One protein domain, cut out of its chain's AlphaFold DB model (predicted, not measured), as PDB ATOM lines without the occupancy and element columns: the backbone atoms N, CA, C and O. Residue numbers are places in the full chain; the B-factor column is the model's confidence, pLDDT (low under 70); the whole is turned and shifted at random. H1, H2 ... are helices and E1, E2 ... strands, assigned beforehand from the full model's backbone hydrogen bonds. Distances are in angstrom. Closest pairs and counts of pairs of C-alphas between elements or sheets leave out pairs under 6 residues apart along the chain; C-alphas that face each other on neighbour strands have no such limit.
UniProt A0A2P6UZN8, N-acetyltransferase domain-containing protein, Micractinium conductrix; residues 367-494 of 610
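What this domain is: This is residues 367 to 494 of the 610 residues of the protein "N-acetyltransferase domain-containing protein" of Micractinium conductrix (UniProt A0A2P6UZN8). A small twisted sheet of three strands is covered by H1, the long helix H2 packs on H1, and E2 runs from H2's later residues to H3. Residues 445 to 451 stick out. The printed part, of mixed class, has 128 residues with three named helices and three named strands, E1 H1 H2 E2 H3 E3; the sheet's order is E1 E2 E3, antiparallel. It is only just compact, close to loose, with a radius of gyration of the C-alphas of 16.3 A and spans of 49, 37 and 21 A.

How they stand to each other: Start at E1, residues 367 to 369: its N 368 is 3.1 A from O 436 of E2, residues 431 to 440, within hydrogen-bond range. E3, residues 490 to 494, also neighbours E2, with N 491 and O 439 2.8 A apart. H1, residues 373 to 387, is on the sheet at a height of 8.5 A. H2, residues 392 to 426, touches H1 with residues 402 to 414 alone, at a steep tilt of 47 degrees, opposite ways; the closest C-alphas, 380 and 406, are 4.9 A apart. H3, residues 474 to 485, is on the sheet, apart from H1 and H2. Every O i to N i+4 pair is within range in H1 and H3, 28 of 31 in H2.

Where its parts are: Find C-alpha 367 at (207.819, 157.110, 178.682), where E1 begins. H2 runs 48.2 A, with a kink of 42 degrees near residue 399. E3 ends at C-alpha 494, (213.875, 150.837, 180.157).

The domain as a whole: The printed part has no cut; its farthest C-alphas, 426 and 447, are 50.8 A apart. The link from E2 to H3, 33 residues, is long. pLDDT is under 70 at residues 423 to 429, 446 to 449 and 460 to 488.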
ATOM      1  N   VAL A 367     207.314 157.700 179.923       94.25
ATOM      2  CA  VAL A 367     207.819 157.110 178.682       94.25
ATOM      3  C   VAL A 367     207.763 158.167 177.597       94.25
ATOM      4  O   VAL A 367     206.740 158.829 177.432       94.25
ATOM      5  N   ARG A 368     208.867 158.336 176.874       93.62
ATOM      6  CA  ARG A 368     208.944 159.237 175.725       93.62
ATOM      7  C   ARG A 368     209.911 158.707 174.681       93.62
ATOM      8  O   ARG A 368     210.709 157.813 174.947       93.62
ATOM      9  N   GLU A 369     209.832 159.275 173.492       94.38
ATOM     10  CA  GLU A 369     210.832 159.066 172.454       94.38
ATOM     11  C   GLU A 369     212.148 159.746 172.848       94.38
ATOM     12  O   GLU A 369     212.147 160.883 173.321       94.38
ATOM     13  N   ALA A 370     213.265 159.037 172.692       93.62
ATOM     14  CA  ALA A 370     214.582 159.541 173.043       93.62
ATOM     15  C   ALA A 370     215.041 160.591 172.026       93.62
ATOM     16  O   ALA A 370     215.205 160.315 170.827       93.62
ATOM     17  N   GLU A 371     215.285 161.799 172.525       89.50
ATOM     18  CA  GLU A 371     215.726 162.929 171.711       89.50
ATOM     19  C   GLU A 371     217.093 163.442 172.122       89.50
ATOM     20  O   GLU A 371     217.840 163.905 171.258       89.50
ATOM     21  N   ALA A 372     217.443 163.357 173.404       91.75
ATOM     22  CA  ALA A 372     218.705 163.871 173.909       91.75
ATOM     23  C   ALA A 372     219.841 162.860 173.722       91.75
ATOM     24  O   ALA A 372     219.661 161.656 173.881       91.75
ATOM     25  N   ASP A 373     221.053 163.351 173.458       93.44
ATOM     26  CA  ASP A 373     222.239 162.491 173.339       93.44
ATOM     27  C   ASP A 373     222.490 161.665 174.608       93.44
ATOM     28  O   ASP A 373     222.884 160.505 174.506       93.44
ATOM     29  N   GLY A 374     222.211 162.238 175.784       93.75
ATOM     30  CA  GLY A 374     222.313 161.532 177.062       93.75
ATOM     31  C   GLY A 374     221.310 160.383 177.196       93.75
ATOM     32  O   GLY A 374     221.663 159.333 177.717       93.75
ATOM     33  N   GLU A 375     220.091 160.536 176.672       94.81
ATOM     34  CA  GLU A 375     219.087 159.463 176.677       94.81
ATOM     35  C   GLU A 375     219.476 158.324 175.742       94.81
ATOM     36  O   GLU A 375     219.345 157.164 176.119       94.81
ATOM     37  N   LEU A 376     219.994 158.640 174.549       95.88
ATOM     38  CA  LEU A 376     220.483 157.627 173.610       95.88
ATOM     39  C   LEU A 376     221.698 156.881 174.181       95.88
ATOM     40  O   LEU A 376     221.779 155.664 174.044       95.88
ATOM     41  N   ALA A 377     222.605 157.592 174.863       96.69
ATOM     42  CA  ALA A 377     223.744 156.998 175.562       96.69
ATOM     43  C   ALA A 377     223.316 156.060 176.693       96.69
ATOM     44  O   ALA A 377     223.746 154.909 176.737       96.69
ATOM     45  N   ALA A 378     222.414 156.518 177.559       96.69
ATOM     46  CA  ALA A 378     221.881 155.706 178.644       96.69
ATOM     47  C   ALA A 378     221.072 154.504 178.120       96.69
ATOM     48  O   ALA A 378     221.169 153.407 178.670       96.69
ATOM     49  N   ALA A 379     220.322 154.670 177.027       97.38
ATOM     50  CA  ALA A 379     219.591 153.589 176.374       97.38
ATOM     51  C   ALA A 379     220.531 152.505 175.823       97.38
ATOM     52  O   ALA A 379     220.337 151.321 176.100       97.38
ATOM     53  N   ALA A 380     221.571 152.909 175.091       97.56
ATOM     54  CA  ALA A 380     222.597 152.004 174.584       97.56
ATOM     55  C   ALA A 380     223.312 151.260 175.722       97.56
ATOM     56  O   ALA A 380     223.468 150.039 175.666       97.56
ATOM     57  N   TRP A 381     223.665 151.974 176.797       97.06
ATOM     58  CA  TRP A 381     224.277 151.364 177.975       97.06
ATOM     59  C   TRP A 381     223.359 150.327 178.628       97.06
ATOM     60  O   TRP A 381     223.778 149.211 178.940       97.06
ATOM     61  N   LEU A 382     222.069 150.648 178.773       96.62
ATOM     62  CA  LEU A 382     221.089 149.728 179.345       96.62
ATOM     63  C   LEU A 382     220.926 148.455 178.504       96.62
ATOM     64  O   LEU A 382     220.749 147.367 179.063       96.62
ATOM     65  N   ARG A 383     221.002 148.563 177.173       96.31
ATOM     66  CA  ARG A 383     220.995 147.413 176.253       96.31
ATOM     67  C   ARG A 383     222.242 146.559 176.422       96.31
ATOM     68  O   ARG A 383     222.105 145.351 176.603       96.31
ATOM     69  N   ALA A 384     223.422 147.177 176.469       95.25
ATOM     70  CA  ALA A 384     224.681 146.472 176.698       95.25
ATOM     71  C   ALA A 384     224.653 145.677 178.019       95.25
ATOM     72  O   ALA A 384     224.966 144.486 178.041       95.25
ATOM     73  N   LEU A 385     224.171 146.293 179.106       92.81
ATOM     74  CA  LEU A 385     223.991 145.630 180.404       92.81
ATOM     75  C   LEU A 385     222.950 144.498 180.370       92.81
ATOM     76  O   LEU A 385     223.076 143.508 181.093       92.81
ATOM     77  N   SER A 386     221.892 144.650 179.572       91.50
ATOM     78  CA  SER A 386     220.772 143.706 179.544       91.50
ATOM     79  C   SER A 386     221.049 142.471 178.692       91.50
ATOM     80  O   SER A 386     220.651 141.375 179.096       91.50
ATOM     81  N   PHE A 387     221.702 142.649 177.541       90.19
ATOM     82  CA  PHE A 387     221.899 141.598 176.541       90.19
ATOM     83  C   PHE A 387     223.234 140.868 176.689       90.19
ATOM     84  O   PHE A 387     223.287 139.670 176.431       90.19
ATOM     85  N   TYR A 388     224.279 141.534 177.185       89.62
ATOM     86  CA  TYR A 388     225.611 140.941 177.293       89.62
ATOM     87  C   TYR A 388     225.939 140.635 178.753       89.62
ATOM     88  O   TYR A 388     226.418 141.487 179.512       89.62
ATOM     89  N   ARG A 389     225.646 139.400 179.174       86.06
ATOM     90  CA  ARG A 389     226.008 138.876 180.497       86.06
ATOM     91  C   ARG A 389     227.274 138.043 180.400       86.06
ATOM     92  O   ARG A 389     227.422 137.232 179.498       86.06
ATOM     93  N   TYR A 390     228.151 138.253 181.365       86.38
ATOM     94  CA  TYR A 390     229.417 137.553 181.484       86.38
ATOM     95  C   TYR A 390     229.516 136.954 182.879       86.38
ATOM     96  O   TYR A 390     228.962 137.546 183.813       86.38
ATOM     97  N   PRO A 391     230.219 135.822 183.030       87.44
ATOM     98  CA  PRO A 391     230.546 135.303 184.345       87.44
ATOM     99  C   PRO A 391     231.472 136.278 185.084       87.44
ATOM    100  O   PRO A 391     232.215 137.061 184.479       87.44
ATOM    101  N   GLU A 392     231.420 136.234 186.413       86.38
ATOM    102  CA  GLU A 392     232.098 137.203 187.277       86.38
ATOM    103  C   GLU A 392     233.629 137.159 187.124       86.38
ATOM    104  O   GLU A 392     234.294 138.180 187.317       86.38
ATOM    105  N   GLU A 393     234.207 136.022 186.716       91.12
ATOM    106  CA  GLU A 393     235.655 135.914 186.478       91.12
ATOM    107  C   GLU A 393     236.132 136.783 185.301       91.12
ATOM    108  O   GLU A 393     237.298 137.175 185.252       91.12
ATOM    109  N   ARG A 394     235.239 137.126 184.362       90.38
ATOM    110  CA  ARG A 394     235.554 137.939 183.174       90.38
ATOM    111  C   ARG A 394     235.094 139.389 183.300       90.38
ATOM    112  O   ARG A 394     234.937 140.064 182.286       90.38
ATOM    113  N   LYS A 395     234.918 139.904 184.522       87.38
ATOM    114  CA  LYS A 395     234.412 141.265 184.785       87.38
ATOM    115  C   LYS A 395     235.115 142.379 183.999       87.38
ATOM    116  O   LYS A 395     234.443 143.258 183.473       87.38
ATOM    117  N   PHE A 396     236.442 142.332 183.866       86.56
ATOM    118  CA  PHE A 396     237.179 143.346 183.102       86.56
ATOM    119  C   PHE A 396     236.878 143.280 181.595       86.56
ATOM    120  O   PHE A 396     236.530 144.288 180.987       86.56
ATOM    121  N   ALA A 397     236.949 142.085 180.999       87.31
ATOM    122  CA  ALA A 397     236.635 141.889 179.583       87.31
ATOM    123  C   ALA A 397     235.162 142.214 179.276       87.31
ATOM    124  O   ALA A 397     234.860 142.823 178.252       87.31
ATOM    125  N   ALA A 398     234.261 141.869 180.200       88.75
ATOM    126  CA  ALA A 398     232.845 142.203 180.137       88.75
ATOM    127  C   ALA A 398     232.613 143.715 180.063       88.75
ATOM    128  O   ALA A 398     231.817 144.174 179.248       88.75
ATOM    129  N   GLU A 399     233.312 144.485 180.897       90.75
ATOM    130  CA  GLU A 399     233.175 145.940 180.943       90.75
ATOM    131  C   GLU A 399     233.692 146.603 179.663       90.75
ATOM    132  O   GLU A 399     233.011 147.455 179.088       90.75
ATOM    133  N   VAL A 400     234.855 146.170 179.167       93.06
ATOM    134  CA  VAL A 400     235.425 146.665 177.903       93.06
ATOM    135  C   VAL A 400     234.486 146.364 176.736       93.06
ATOM    136  O   VAL A 400     234.174 147.256 175.948       93.06
ATOM    137  N   HIS A 401     233.978 145.133 176.650       92.75
ATOM    138  CA  HIS A 401     233.078 144.749 175.570       92.75
ATOM    139  C   HIS A 401     231.742 145.500 175.631       92.75
ATOM    140  O   HIS A 401     231.289 146.025 174.618       92.75
ATOM    141  N   ARG A 402     231.133 145.635 176.817       94.06
ATOM    142  CA  ARG A 402     229.911 146.439 176.986       94.06
ATOM    143  C   ARG A 402     230.133 147.898 176.595       94.06
ATOM    144  O   ARG A 402     229.249 148.476 175.976       94.06
ATOM    145  N   THR A 403     231.301 148.463 176.916       95.00
ATOM    146  CA  THR A 403     231.726 149.811 176.489       95.00
ATOM    147  C   THR A 403     231.730 149.933 174.977       95.00
ATOM    148  O   THR A 403     231.009 150.771 174.441       95.00
ATOM    149  N   MET A 404     232.440 149.040 174.293       96.12
ATOM    150  CA  MET A 404     232.492 149.009 172.833       96.12
ATOM    151  C   MET A 404     231.093 148.884 172.207       96.12
ATOM    152  O   MET A 404     230.711 149.713 171.383       96.12
ATOM    153  N   VAL A 405     230.295 147.904 172.650       94.75
ATOM    154  CA  VAL A 405     228.940 147.672 172.127       94.75
ATOM    155  C   VAL A 405     228.034 148.877 172.362       94.75
ATOM    156  O   VAL A 405     227.294 149.285 171.469       94.75
ATOM    157  N   ALA A 406     228.074 149.473 173.555       96.19
ATOM    158  CA  ALA A 406     227.256 150.638 173.844       96.19
ATOM    159  C   ALA A 406     227.661 151.838 172.981       96.19
ATOM    160  O   ALA A 406     226.788 152.535 172.474       96.19
ATOM    161  N   GLU A 407     228.954 152.085 172.770       96.19
ATOM    162  CA  GLU A 407     229.418 153.174 171.904       96.19
ATOM    163  C   GLU A 407     228.963 153.003 170.449       96.19
ATOM    164  O   GLU A 407     228.569 153.981 169.804       96.19
ATOM    165  N   GLU A 408     228.991 151.777 169.927       95.62
ATOM    166  CA  GLU A 408     228.459 151.457 168.600       95.62
ATOM    167  C   GLU A 408     226.943 151.661 168.530       95.62
ATOM    168  O   GLU A 408     226.448 152.332 167.618       95.62
ATOM    169  N   GLU A 409     226.210 151.191 169.537       95.75
ATOM    170  CA  GLU A 409     224.759 151.352 169.622       95.75
ATOM    171  C   GLU A 409     224.356 152.833 169.734       95.75
ATOM    172  O   GLU A 409     223.386 153.268 169.111       95.75
ATOM    173  N   VAL A 410     225.132 153.669 170.436       96.69
ATOM    174  CA  VAL A 410     224.918 155.128 170.457       96.69
ATOM    175  C   VAL A 410     225.050 155.729 169.063       96.69
ATOM    176  O   VAL A 410     224.236 156.577 168.686       96.69
ATOM    177  N   LYS A 411     226.061 155.320 168.287       96.00
ATOM    178  CA  LYS A 411     226.238 155.797 166.906       96.00
ATOM    179  C   LYS A 411     225.036 155.393 166.050       96.00
ATOM    180  O   LYS A 411     224.490 156.248 165.349       96.00
ATOM    181  N   ALA A 412     224.579 154.145 166.168       93.25
ATOM    182  CA  ALA A 412     223.408 153.639 165.456       93.25
ATOM    183  C   ALA A 412     222.124 154.402 165.830       93.25
ATOM    184  O   ALA A 412     221.399 154.873 164.953       93.25
ATOM    185  N   LEU A 413     221.876 154.623 167.124       94.62
ATOM    186  CA  LEU A 413     220.723 155.376 167.623       94.62
ATOM    187  C   LEU A 413     220.740 156.846 167.179       94.62
ATOM    188  O   LEU A 413     219.703 157.402 166.804       94.62
ATOM    189  N   LYS A 414     221.913 157.491 167.176       94.81
ATOM    190  CA  LYS A 414     222.074 158.864 166.672       94.81
ATOM    191  C   LYS A 414     221.800 158.952 165.173       94.81
ATOM    192  O   LYS A 414     221.125 159.894 164.751       94.81
ATOM    193  N   ALA A 415     222.291 157.987 164.396       91.31
ATOM    194  CA  ALA A 415     222.027 157.897 162.965       91.31
ATOM    195  C   ALA A 415     220.532 157.678 162.689       91.31
ATOM    196  O   ALA A 415     219.948 158.426 161.910       91.31
ATOM    197  N   ALA A 416     219.880 156.754 163.400       89.19
ATOM    198  CA  ALA A 416     218.441 156.515 163.286       89.19
ATOM    199  C   ALA A 416     217.608 157.766 163.614       89.19
ATOM    200  O   ALA A 416     216.703 158.130 162.862       89.19
ATOM    201  N   ARG A 417     217.952 158.493 164.691       90.69
ATOM    202  CA  ARG A 417     217.314 159.779 165.027       90.69
ATOM    203  C   ARG A 417     217.470 160.807 163.903       90.69
ATOM    204  O   ARG A 417     216.542 161.581 163.671       90.69
ATOM    205  N   LEU A 418     218.640 160.870 163.264       87.75
ATOM    206  CA  LEU A 418     218.899 161.802 162.166       87.75
ATOM    207  C   LEU A 418     218.111 161.411 160.911       87.75
ATOM    208  O   LEU A 418     217.436 162.268 160.350       87.75
ATOM    209  N   ASN A 419     218.139 160.133 160.529       82.75
ATOM    210  CA  ASN A 419     217.399 159.610 159.380       82.75
ATOM    211  C   ASN A 419     215.903 159.874 159.532       82.75
ATOM    212  O   ASN A 419     215.312 160.480 158.652       82.75
ATOM    213  N   ARG A 420     215.329 159.621 160.713       83.38
ATOM    214  CA  ARG A 420     213.937 159.977 161.035       83.38
ATOM    215  C   ARG A 420     213.605 161.447 160.747       83.38
ATOM    216  O   ARG A 420     212.541 161.743 160.204       83.38
ATOM    217  N   LYS A 421     214.494 162.385 161.107       79.12
ATOM    218  CA  LYS A 421     214.289 163.823 160.837       79.12
ATOM    219  C   LYS A 421     214.312 164.142 159.339       79.12
ATOM    220  O   LYS A 421     213.651 165.089 158.926       79.12
ATOM    221  N   LEU A 422     215.053 163.366 158.549       74.75
ATOM    222  CA  LEU A 422     215.128 163.483 157.091       74.75
ATOM    223  C   LEU A 422     213.964 162.755 156.392       74.75
ATOM    224  O   LEU A 422     213.442 163.230 155.390       74.75
ATOM    225  N   ASP A 423     213.494 161.631 156.925       67.75
ATOM    226  CA  ASP A 423     212.396 160.846 156.348       67.75
ATOM    227  C   ASP A 423     211.041 161.544 156.490       67.75
ATOM    228  O   ASP A 423     210.189 161.439 155.602       67.75
ATOM    229  N   GLY A 424     210.878 162.355 157.544       60.50
ATOM    230  CA  GLY A 424     209.741 163.265 157.696       60.50
ATOM    231  C   GLY A 424     209.543 164.212 156.504       60.50
ATOM    232  O   GLY A 424     208.427 164.683 156.296       60.50
ATOM    233  N   THR A 425     210.580 164.453 155.690       54.75
ATOM    234  CA  THR A 425     210.487 165.262 154.464       54.75
ATOM    235  C   THR A 425     210.395 164.438 153.178       54.75
ATOM    236  O   THR A 425     209.931 164.963 152.170       54.75
ATOM    237  N   ASN A 426     210.804 163.163 153.197       49.50
ATOM    238  CA  ASN A 426     211.033 162.371 151.980       49.50
ATOM    239  C   ASN A 426     210.043 161.212 151.771       49.50
ATOM    240  O   ASN A 426     210.045 160.604 150.702       49.50
ATOM    241  N   GLY A 427     209.175 160.913 152.745       56.97
ATOM    242  CA  GLY A 427     208.073 159.961 152.564       56.97
ATOM    243  C   GLY A 427     208.512 158.513 152.305       56.97
ATOM    244  O   GLY A 427     207.738 157.749 151.732       56.97
ATOM    245  N   SER A 428     209.717 158.131 152.739       57.72
ATOM    246  CA  SER A 428     210.376 156.830 152.513       57.72
ATOM    247  C   SER A 428     209.640 155.611 153.093       57.72
ATOM    248  O   SER A 428     210.085 154.485 152.912       57.72
ATOM    249  N   GLY A 429     208.489 155.793 153.748       68.25
ATOM    250  CA  GLY A 429     207.623 154.714 154.236       68.25
ATOM    251  C   GLY A 429     208.155 153.980 155.472       68.25
ATOM    252  O   GLY A 429     207.350 153.483 156.258       68.25
ATOM    253  N   GLU A 430     209.470 153.971 155.679       80.44
ATOM    254  CA  GLU A 430     210.126 153.449 156.872       80.44
ATOM    255  C   GLU A 430     210.103 154.479 158.004       80.44
ATOM    256  O   GLU A 430     210.323 155.676 157.812       80.44
ATOM    257  N   ARG A 431     209.786 154.017 159.214       87.56
ATOM    258  CA  ARG A 431     209.762 154.835 160.425       87.56
ATOM    259  C   ARG A 431     210.404 154.063 161.556       87.56
ATOM    260  O   ARG A 431     210.134 152.881 161.743       87.56
ATOM    261  N   GLN A 432     211.221 154.742 162.345       91.50
ATOM    262  CA  GLN A 432     211.851 154.152 163.515       91.50
ATOM    263  C   GLN A 432     211.796 155.131 164.682       91.50
ATOM    264  O   GLN A 432     212.029 156.323 164.501       91.50
ATOM    265  N   ALA A 433     211.551 154.617 165.883       93.44
ATOM    266  CA  ALA A 433     211.664 155.364 167.124       93.44
ATOM    267  C   ALA A 433     212.316 154.517 168.215       93.44
ATOM    268  O   ALA A 433     212.043 153.325 168.324       93.44
ATOM    269  N   CYS A 434     213.140 155.160 169.043       96.62
ATOM    270  CA  CYS A 434     213.648 154.602 170.292       96.62
ATOM    271  C   CYS A 434     212.869 155.244 171.439       96.62
ATOM    272  O   CYS A 434     212.940 156.458 171.630       96.62
ATOM    273  N   LEU A 435     212.097 154.446 172.169       97.56
ATOM    274  CA  LEU A 435     211.382 154.853 173.371       97.56
ATOM    275  C   LEU A 435     212.238 154.563 174.601       97.56
ATOM    276  O   LEU A 435     212.809 153.477 174.738       97.56
ATOM    277  N   VAL A 436     212.275 155.519 175.523       97.62
ATOM    278  CA  VAL A 436     212.935 155.408 176.825       97.62
ATOM    279  C   VAL A 436     211.924 155.601 177.945       97.62
ATOM    280  O   VAL A 436     211.061 156.477 177.891       97.62
ATOM    281  N   ALA A 437     212.042 154.767 178.972       96.31
ATOM    282  CA  ALA A 437     211.322 154.916 180.225       96.31
ATOM    283  C   ALA A 437     212.236 155.593 181.247       96.31
ATOM    284  O   ALA A 437     213.342 155.121 181.506       96.31
ATOM    285  N   LEU A 438     211.759 156.689 181.823       93.88
ATOM    286  CA  LEU A 438     212.477 157.566 182.736       93.88
ATOM    287  C   LEU A 438     211.782 157.575 184.094       93.88
ATOM    288  O   LEU A 438     210.557 157.657 184.167       93.88
ATOM    289  N   CYS A 439     212.558 157.549 185.171       90.44
ATOM    290  CA  CYS A 439     212.051 157.838 186.509       90.44
ATOM    291  C   CYS A 439     213.088 158.620 187.328       90.44
ATOM    292  O   CYS A 439     214.272 158.623 186.980       90.44
ATOM    293  N   PRO A 440     212.689 159.280 188.426       89.38
ATOM    294  CA  PRO A 440     213.638 159.914 189.335       89.38
ATOM    295  C   PRO A 440     214.582 158.868 189.940       89.38
ATOM    296  O   PRO A 440     214.121 157.842 190.444       89.38
ATOM    297  N   ALA A 441     215.894 159.126 189.936       86.75
ATOM    298  CA  ALA A 441     216.882 158.177 190.464       86.75
ATOM    299  C   ALA A 441     216.643 157.841 191.952       86.75
ATOM    300  O   ALA A 441     216.858 156.711 192.388       86.75
ATOM    301  N   ALA A 442     216.103 158.797 192.717       84.38
ATOM    302  CA  ALA A 442     215.735 158.609 194.119       84.38
ATOM    303  C   ALA A 442     214.662 157.520 194.339       84.38
ATOM    304  O   ALA A 442     214.678 156.862 195.375       84.38
ATOM    305  N   GLU A 443     213.766 157.264 193.373       83.88
ATOM    306  CA  GLU A 443     212.746 156.198 193.480       83.88
ATOM    307  C   GLU A 443     213.318 154.780 193.304       83.88
ATOM    308  O   GLU A 443     212.621 153.781 193.532       83.88
ATOM    309  N   LEU A 444     214.573 154.679 192.864       82.75
ATOM    310  CA  LEU A 444     215.295 153.419 192.687       82.75
ATOM    311  C   LEU A 444     216.213 153.110 193.874       82.75
ATOM    312  O   LEU A 444     216.581 151.954 194.059       82.75
ATOM    313  N   ALA A 445     216.527 154.108 194.706       74.19
ATOM    314  CA  ALA A 445     217.425 154.008 195.856       74.19
ATOM    315  C   ALA A 445     216.780 153.331 197.086       74.19
ATOM    316  O   ALA A 445     216.988 153.745 198.227       74.19
ATOM    317  N   ALA A 446     215.966 152.293 196.871       69.00
ATOM    318  CA  ALA A 446     215.391 151.519 197.964       69.00
ATOM    319  C   ALA A 446     216.480 150.666 198.655       69.00
ATOM    320  O   ALA A 446     217.357 150.131 197.970       69.00
ATOM    321  N   PRO A 447     216.427 150.481 199.990       59.00
ATOM    322  CA  PRO A 447     217.395 149.647 200.701       59.00
ATOM    323  C   PRO A 447     217.379 148.212 200.151       59.00
ATOM    324  O   PRO A 447     216.343 147.551 200.181       59.00
ATOM    325  N   GLY A 448     218.518 147.737 199.637       64.94
ATOM    326  CA  GLY A 448     218.661 146.390 199.064       64.94
ATOM    327  C   GLY A 448     218.301 146.256 197.578       64.94
ATOM    328  O   GLY A 448     218.391 145.153 197.040       64.94
ATOM    329  N   ALA A 449     217.919 147.341 196.894       66.69
ATOM    330  CA  ALA A 449     217.819 147.331 195.436       66.69
ATOM    331  C   ALA A 449     219.223 147.249 194.801       66.69
ATOM    332  O   ALA A 449     220.172 147.803 195.361       66.69
ATOM    333  N   PRO A 450     219.380 146.574 193.645       71.25
ATOM    334  CA  PRO A 450     220.645 146.586 192.924       71.25
ATOM    335  C   PRO A 450     221.015 148.027 192.560       71.25
ATOM    336  O   PRO A 450     220.162 148.788 192.098       71.25
ATOM    337  N   GLU A 451     222.280 148.383 192.786       77.31
ATOM    338  CA  GLU A 451     222.802 149.718 192.503       77.31
ATOM    339  C   GLU A 451     222.587 150.071 191.026       77.31
ATOM    340  O   GLU A 451     222.816 149.257 190.126       77.31
ATOM    341  N   LEU A 452     222.080 151.280 190.779       84.94
ATOM    342  CA  LEU A 452     221.883 151.779 189.428       84.94
ATOM    343  C   LEU A 452     223.219 152.291 188.884       84.94
ATOM    344  O   LEU A 452     223.843 153.157 189.489       84.94
ATOM    345  N   ASP A 453     223.617 151.805 187.710       89.38
ATOM    346  CA  ASP A 453     224.811 152.290 187.020       89.38
ATOM    347  C   ASP A 453     224.693 153.795 186.713       89.38
ATOM    348  O   ASP A 453     223.709 154.248 186.120       89.38
ATOM    349  N   ALA A 454     225.709 154.572 187.099       90.69
ATOM    350  CA  ALA A 454     225.733 156.025 186.943       90.69
ATOM    351  C   ALA A 454     225.571 156.489 185.483       90.69
ATOM    352  O   ALA A 454     225.076 157.589 185.241       90.69
ATOM    353  N   ARG A 455     225.929 155.651 184.499       93.62
ATOM    354  CA  ARG A 455     225.763 155.939 183.061       93.62
ATOM    355  C   ARG A 455     224.311 155.896 182.593       93.62
ATOM    356  O   ARG A 455     224.010 156.370 181.503       93.62
ATOM    357  N   LEU A 456     223.406 155.347 183.404       93.75
ATOM    358  CA  LEU A 456     221.967 155.371 183.137       93.75
ATOM    359  C   LEU A 456     221.310 156.682 183.575       93.75
ATOM    360  O   LEU A 456     220.127 156.900 183.311       93.75
ATOM    361  N   LEU A 457     222.058 157.550 184.256       92.56
ATOM    362  CA  LEU A 457     221.558 158.818 184.746       92.56
ATOM    363  C   LEU A 457     221.640 159.901 183.664       92.56
ATOM    364  O   LEU A 457     222.667 160.082 183.014       92.56
ATOM    365  N   VAL A 458     220.566 160.672 183.514       90.62
ATOM    366  CA  VAL A 458     220.442 161.738 182.518       90.62
ATOM    367  C   VAL A 458     220.041 163.058 183.172       90.62
ATOM    368  O   VAL A 458     219.240 163.111 184.110       90.62
ATOM    369  N   SER A 459     220.618 164.152 182.672       79.75
ATOM    370  CA  SER A 459     220.331 165.499 183.164       79.75
ATOM    371  C   SER A 459     218.953 165.965 182.702       79.75
ATOM    372  O   SER A 459     218.650 165.990 181.506       79.75
ATOM    373  N   SER A 460     218.148 166.428 183.655       61.59
ATOM    374  CA  SER A 460     216.780 166.914 183.452       61.59
ATOM    375  C   SER A 460     216.664 168.162 182.555       61.59
ATOM    376  O   SER A 460     215.572 168.511 182.119       61.59
ATOM    377  N   ALA A 461     217.788 168.810 182.227       50.94
ATOM    378  CA  ALA A 461     217.867 170.012 181.392       50.94
ATOM    379  C   ALA A 461     217.650 169.770 179.882       50.94
ATOM    380  O   ALA A 461     217.587 170.722 179.104       50.94
ATOM    381  N   SER A 462     217.543 168.515 179.442       46.84
ATOM    382  CA  SER A 462     217.371 168.181 178.026       46.84
ATOM    383  C   SER A 462     215.884 168.066 177.624       46.84
ATOM    384  O   SER A 462     215.302 166.983 177.604       46.84
ATOM    385  N   ALA A 463     215.321 169.233 177.272       39.59
ATOM    386  CA  ALA A 463     214.107 169.488 176.468       39.59
ATOM    387  C   ALA A 463     212.711 169.170 177.081       39.59
ATOM    388  O   ALA A 463     212.562 168.252 177.892       39.59
ATOM    389  N   PRO A 464     211.675 169.973 176.731       40.94
ATOM    390  CA  PRO A 464     210.476 170.174 177.541       40.94
ATOM    391  C   PRO A 464     209.533 168.969 177.503       40.94
ATOM    392  O   PRO A 464     209.314 168.359 176.464       40.94
ATOM    393  N   LEU A 465     208.857 168.708 178.624       47.59
ATOM    394  CA  LEU A 465     207.725 167.771 178.733       47.59
ATOM    395  C   LEU A 465     206.470 168.209 177.944       47.59
ATOM    396  O   LEU A 465     205.379 167.683 178.158       47.59
ATOM    397  N   ALA A 466     206.603 169.187 177.050       39.91
ATOM    398  CA  ALA A 466     205.521 169.749 176.264       39.91
ATOM    399  C   ALA A 466     205.737 169.394 174.790       39.91
ATOM    400  O   ALA A 466     206.532 170.039 174.110       39.91
ATOM    401  N   GLY A 467     205.008 168.385 174.306       37.66
ATOM    402  CA  GLY A 467     204.810 168.193 172.869       37.66
ATOM    403  C   GLY A 467     205.120 166.810 172.302       37.66
ATOM    404  O   GLY A 467     205.796 166.724 171.289       37.66
ATOM    405  N   SER A 468     204.579 165.730 172.868       41.72
ATOM    406  CA  SER A 468     204.095 164.638 172.013       41.72
ATOM    407  C   SER A 468     202.924 163.926 172.692       41.72
ATOM    408  O   SER A 468     202.962 163.608 173.883       41.72
ATOM    409  N   ASP A 469     201.841 163.705 171.950       42.81
ATOM    410  CA  ASP A 469     200.615 163.024 172.397       42.81
ATOM    411  C   ASP A 469     200.811 161.504 172.567       42.81
ATOM    412  O   ASP A 469     199.952 160.693 172.241       42.81
ATOM    413  N   THR A 470     201.953 161.085 173.111       42.41
ATOM    414  CA  THR A 470     202.233 159.686 173.444       42.41
ATOM    415  C   THR A 470     201.679 159.357 174.835       42.41
ATOM    416  O   THR A 470     202.338 159.573 175.851       42.41
ATOM    417  N   GLY A 471     200.405 158.961 174.898       39.91
ATOM    418  CA  GLY A 471     199.838 157.965 175.829       39.91
ATOM    419  C   GLY A 471     199.827 158.153 177.355       39.91
ATOM    420  O   GLY A 471     198.971 157.576 178.018       39.91
ATOM    421  N   GLY A 472     200.743 158.914 177.953       42.16
ATOM    422  CA  GLY A 472     200.816 159.079 179.407       42.16
ATOM    423  C   GLY A 472     199.653 159.914 179.931       42.16
ATOM    424  O   GLY A 472     199.409 161.019 179.436       42.16
ATOM    425  N   GLY A 473     198.953 159.422 180.957       41.66
ATOM    426  CA  GLY A 473     197.891 160.191 181.599       41.66
ATOM    427  C   GLY A 473     198.424 161.546 182.098       41.66
ATOM    428  O   GLY A 473     199.594 161.639 182.488       41.66
ATOM    429  N   PRO A 474     197.596 162.611 182.162       50.41
ATOM    430  CA  PRO A 474     198.029 163.944 182.608       50.41
ATOM    431  C   PRO A 474     198.765 163.931 183.958       50.41
ATOM    432  O   PRO A 474     199.623 164.768 184.226       50.41
ATOM    433  N   ARG A 475     198.435 162.948 184.804       47.59
ATOM    434  CA  ARG A 475     198.945 162.776 186.164       47.59
ATOM    435  C   ARG A 475     200.364 162.191 186.222       47.59
ATOM    436  O   ARG A 475     201.145 162.623 187.062       47.59
ATOM    437  N   GLU A 476     200.713 161.269 185.325       49.66
ATOM    438  CA  GLU A 476     202.046 160.638 185.250       49.66
ATOM    439  C   GLU A 476     203.070 161.601 184.633       49.66
ATOM    440  O   GLU A 476     204.174 161.773 185.155       49.66
ATOM    441  N   ARG A 477     202.651 162.340 183.593       53.19
ATOM    442  CA  ARG A 477     203.439 163.424 182.982       53.19
ATOM    443  C   ARG A 477     203.754 164.534 183.986       53.19
ATOM    444  O   ARG A 477     204.879 165.023 184.023       53.19
ATOM    445  N   ALA A 478     202.783 164.901 184.826       52.12
ATOM    446  CA  ALA A 478     202.957 165.919 185.858       52.12
ATOM    447  C   ALA A 478     203.924 165.486 186.975       52.12
ATOM    448  O   ALA A 478     204.675 166.321 187.469       52.12
ATOM    449  N   ALA A 479     203.946 164.204 187.355       51.66
ATOM    450  CA  ALA A 479     204.837 163.696 188.401       51.66
ATOM    451  C   ALA A 479     206.308 163.660 187.951       51.66
ATOM    452  O   ALA A 479     207.184 164.148 188.668       51.66
ATOM    453  N   ALA A 480     206.584 163.171 186.737       50.75
ATOM    454  CA  ALA A 480     207.931 163.216 186.163       50.75
ATOM    455  C   ALA A 480     208.390 164.662 185.898       50.75
ATOM    456  O   ALA A 480     209.532 165.016 186.197       50.75
ATOM    457  N   ALA A 481     207.484 165.530 185.428       53.62
ATOM    458  CA  ALA A 481     207.744 166.961 185.283       53.62
ATOM    459  C   ALA A 481     208.047 167.655 186.617       53.62
ATOM    460  O   ALA A 481     208.941 168.496 186.681       53.62
ATOM    461  N   ALA A 482     207.340 167.290 187.688       53.50
ATOM    462  CA  ALA A 482     207.566 167.831 189.023       53.50
ATOM    463  C   ALA A 482     208.911 167.378 189.613       53.50
ATOM    464  O   ALA A 482     209.606 168.184 190.225       53.50
ATOM    465  N   ALA A 483     209.321 166.124 189.388       52.22
ATOM    466  CA  ALA A 483     210.633 165.633 189.815       52.22
ATOM    467  C   ALA A 483     211.794 166.322 189.070       52.22
ATOM    468  O   ALA A 483     212.823 166.634 189.671       52.22
ATOM    469  N   VAL A 484     211.601 166.622 187.781       54.12
ATOM    470  CA  VAL A 484     212.511 167.451 186.973       54.12
ATOM    471  C   VAL A 484     212.563 168.890 187.492       54.12
ATOM    472  O   VAL A 484     213.651 169.441 187.658       54.12
ATOM    473  N   ALA A 485     211.409 169.482 187.809       51.19
ATOM    474  CA  ALA A 485     211.313 170.832 188.365       51.19
ATOM    475  C   ALA A 485     211.952 170.954 189.761       51.19
ATOM    476  O   ALA A 485     212.410 172.031 190.132       51.19
ATOM    477  N   ALA A 486     212.040 169.852 190.511       52.47
ATOM    478  CA  ALA A 486     212.728 169.776 191.799       52.47
ATOM    479  C   ALA A 486     214.262 169.625 191.686       52.47
ATOM    480  O   ALA A 486     214.929 169.437 192.701       52.47
ATOM    481  N   GLY A 487     214.837 169.686 190.475       55.09
ATOM    482  CA  GLY A 487     216.285 169.572 190.262       55.09
ATOM    483  C   GLY A 487     216.836 168.148 190.413       55.09
ATOM    484  O   GLY A 487     218.044 167.973 190.553       55.09
ATOM    485  N   GLY A 488     215.970 167.129 190.394       68.62
ATOM    486  CA  GLY A 488     216.369 165.729 190.510       68.62
ATOM    487  C   GLY A 488     217.004 165.173 189.231       68.62
ATOM    488  O   GLY A 488     216.622 165.534 188.116       68.62
ATOM    489  N   GLN A 489     217.957 164.254 189.395       85.25
ATOM    490  CA  GLN A 489     218.533 163.476 188.298       85.25
ATOM    491  C   GLN A 489     217.547 162.382 187.862       85.25
ATOM    492  O   GLN A 489     216.986 161.663 188.699       85.25
ATOM    493  N   LEU A 490     217.318 162.260 186.555       90.25
ATOM    494  CA  LEU A 490     216.492 161.196 185.988       90.25
ATOM    495  C   LEU A 490     217.361 159.985 185.649       90.25
ATOM    496  O   LEU A 490     218.545 160.124 185.361       90.25
ATOM    497  N   ALA A 491     216.759 158.803 185.650       92.62
ATOM    498  CA  ALA A 491     217.378 157.552 185.245       92.62
ATOM    499  C   ALA A 491     216.602 156.932 184.081       92.62
ATOM    500  O   ALA A 491     215.378 156.818 184.156       92.62
ATOM    501  N   VAL A 492     217.306 156.481 183.039       95.56
ATOM    502  CA  VAL A 492     216.729 155.605 182.012       95.56
ATOM    503  C   VAL A 492     216.643 154.193 182.582       95.56
ATOM    504  O   VAL A 492     217.650 153.539 182.841       95.56
ATOM    505  N   VAL A 493     215.419 153.715 182.779       95.69
ATOM    506  CA  VAL A 493     215.122 152.417 183.405       95.69
ATOM    507  C   VAL A 493     214.557 151.384 182.443       95.69
ATOM    508  O   VAL A 493     214.393 150.221 182.817       95.69
ATOM    509  N   GLY A 494     214.276 151.768 181.203       97.06
ATOM    510  CA  GLY A 494     213.875 150.837 180.157       97.06
ATOM    511  C   GLY A 494     214.004 151.434 178.767       97.06
ATOM    512  O   GLY A 494     213.942 152.653 178.610       97.06
TER     513      GLY A 494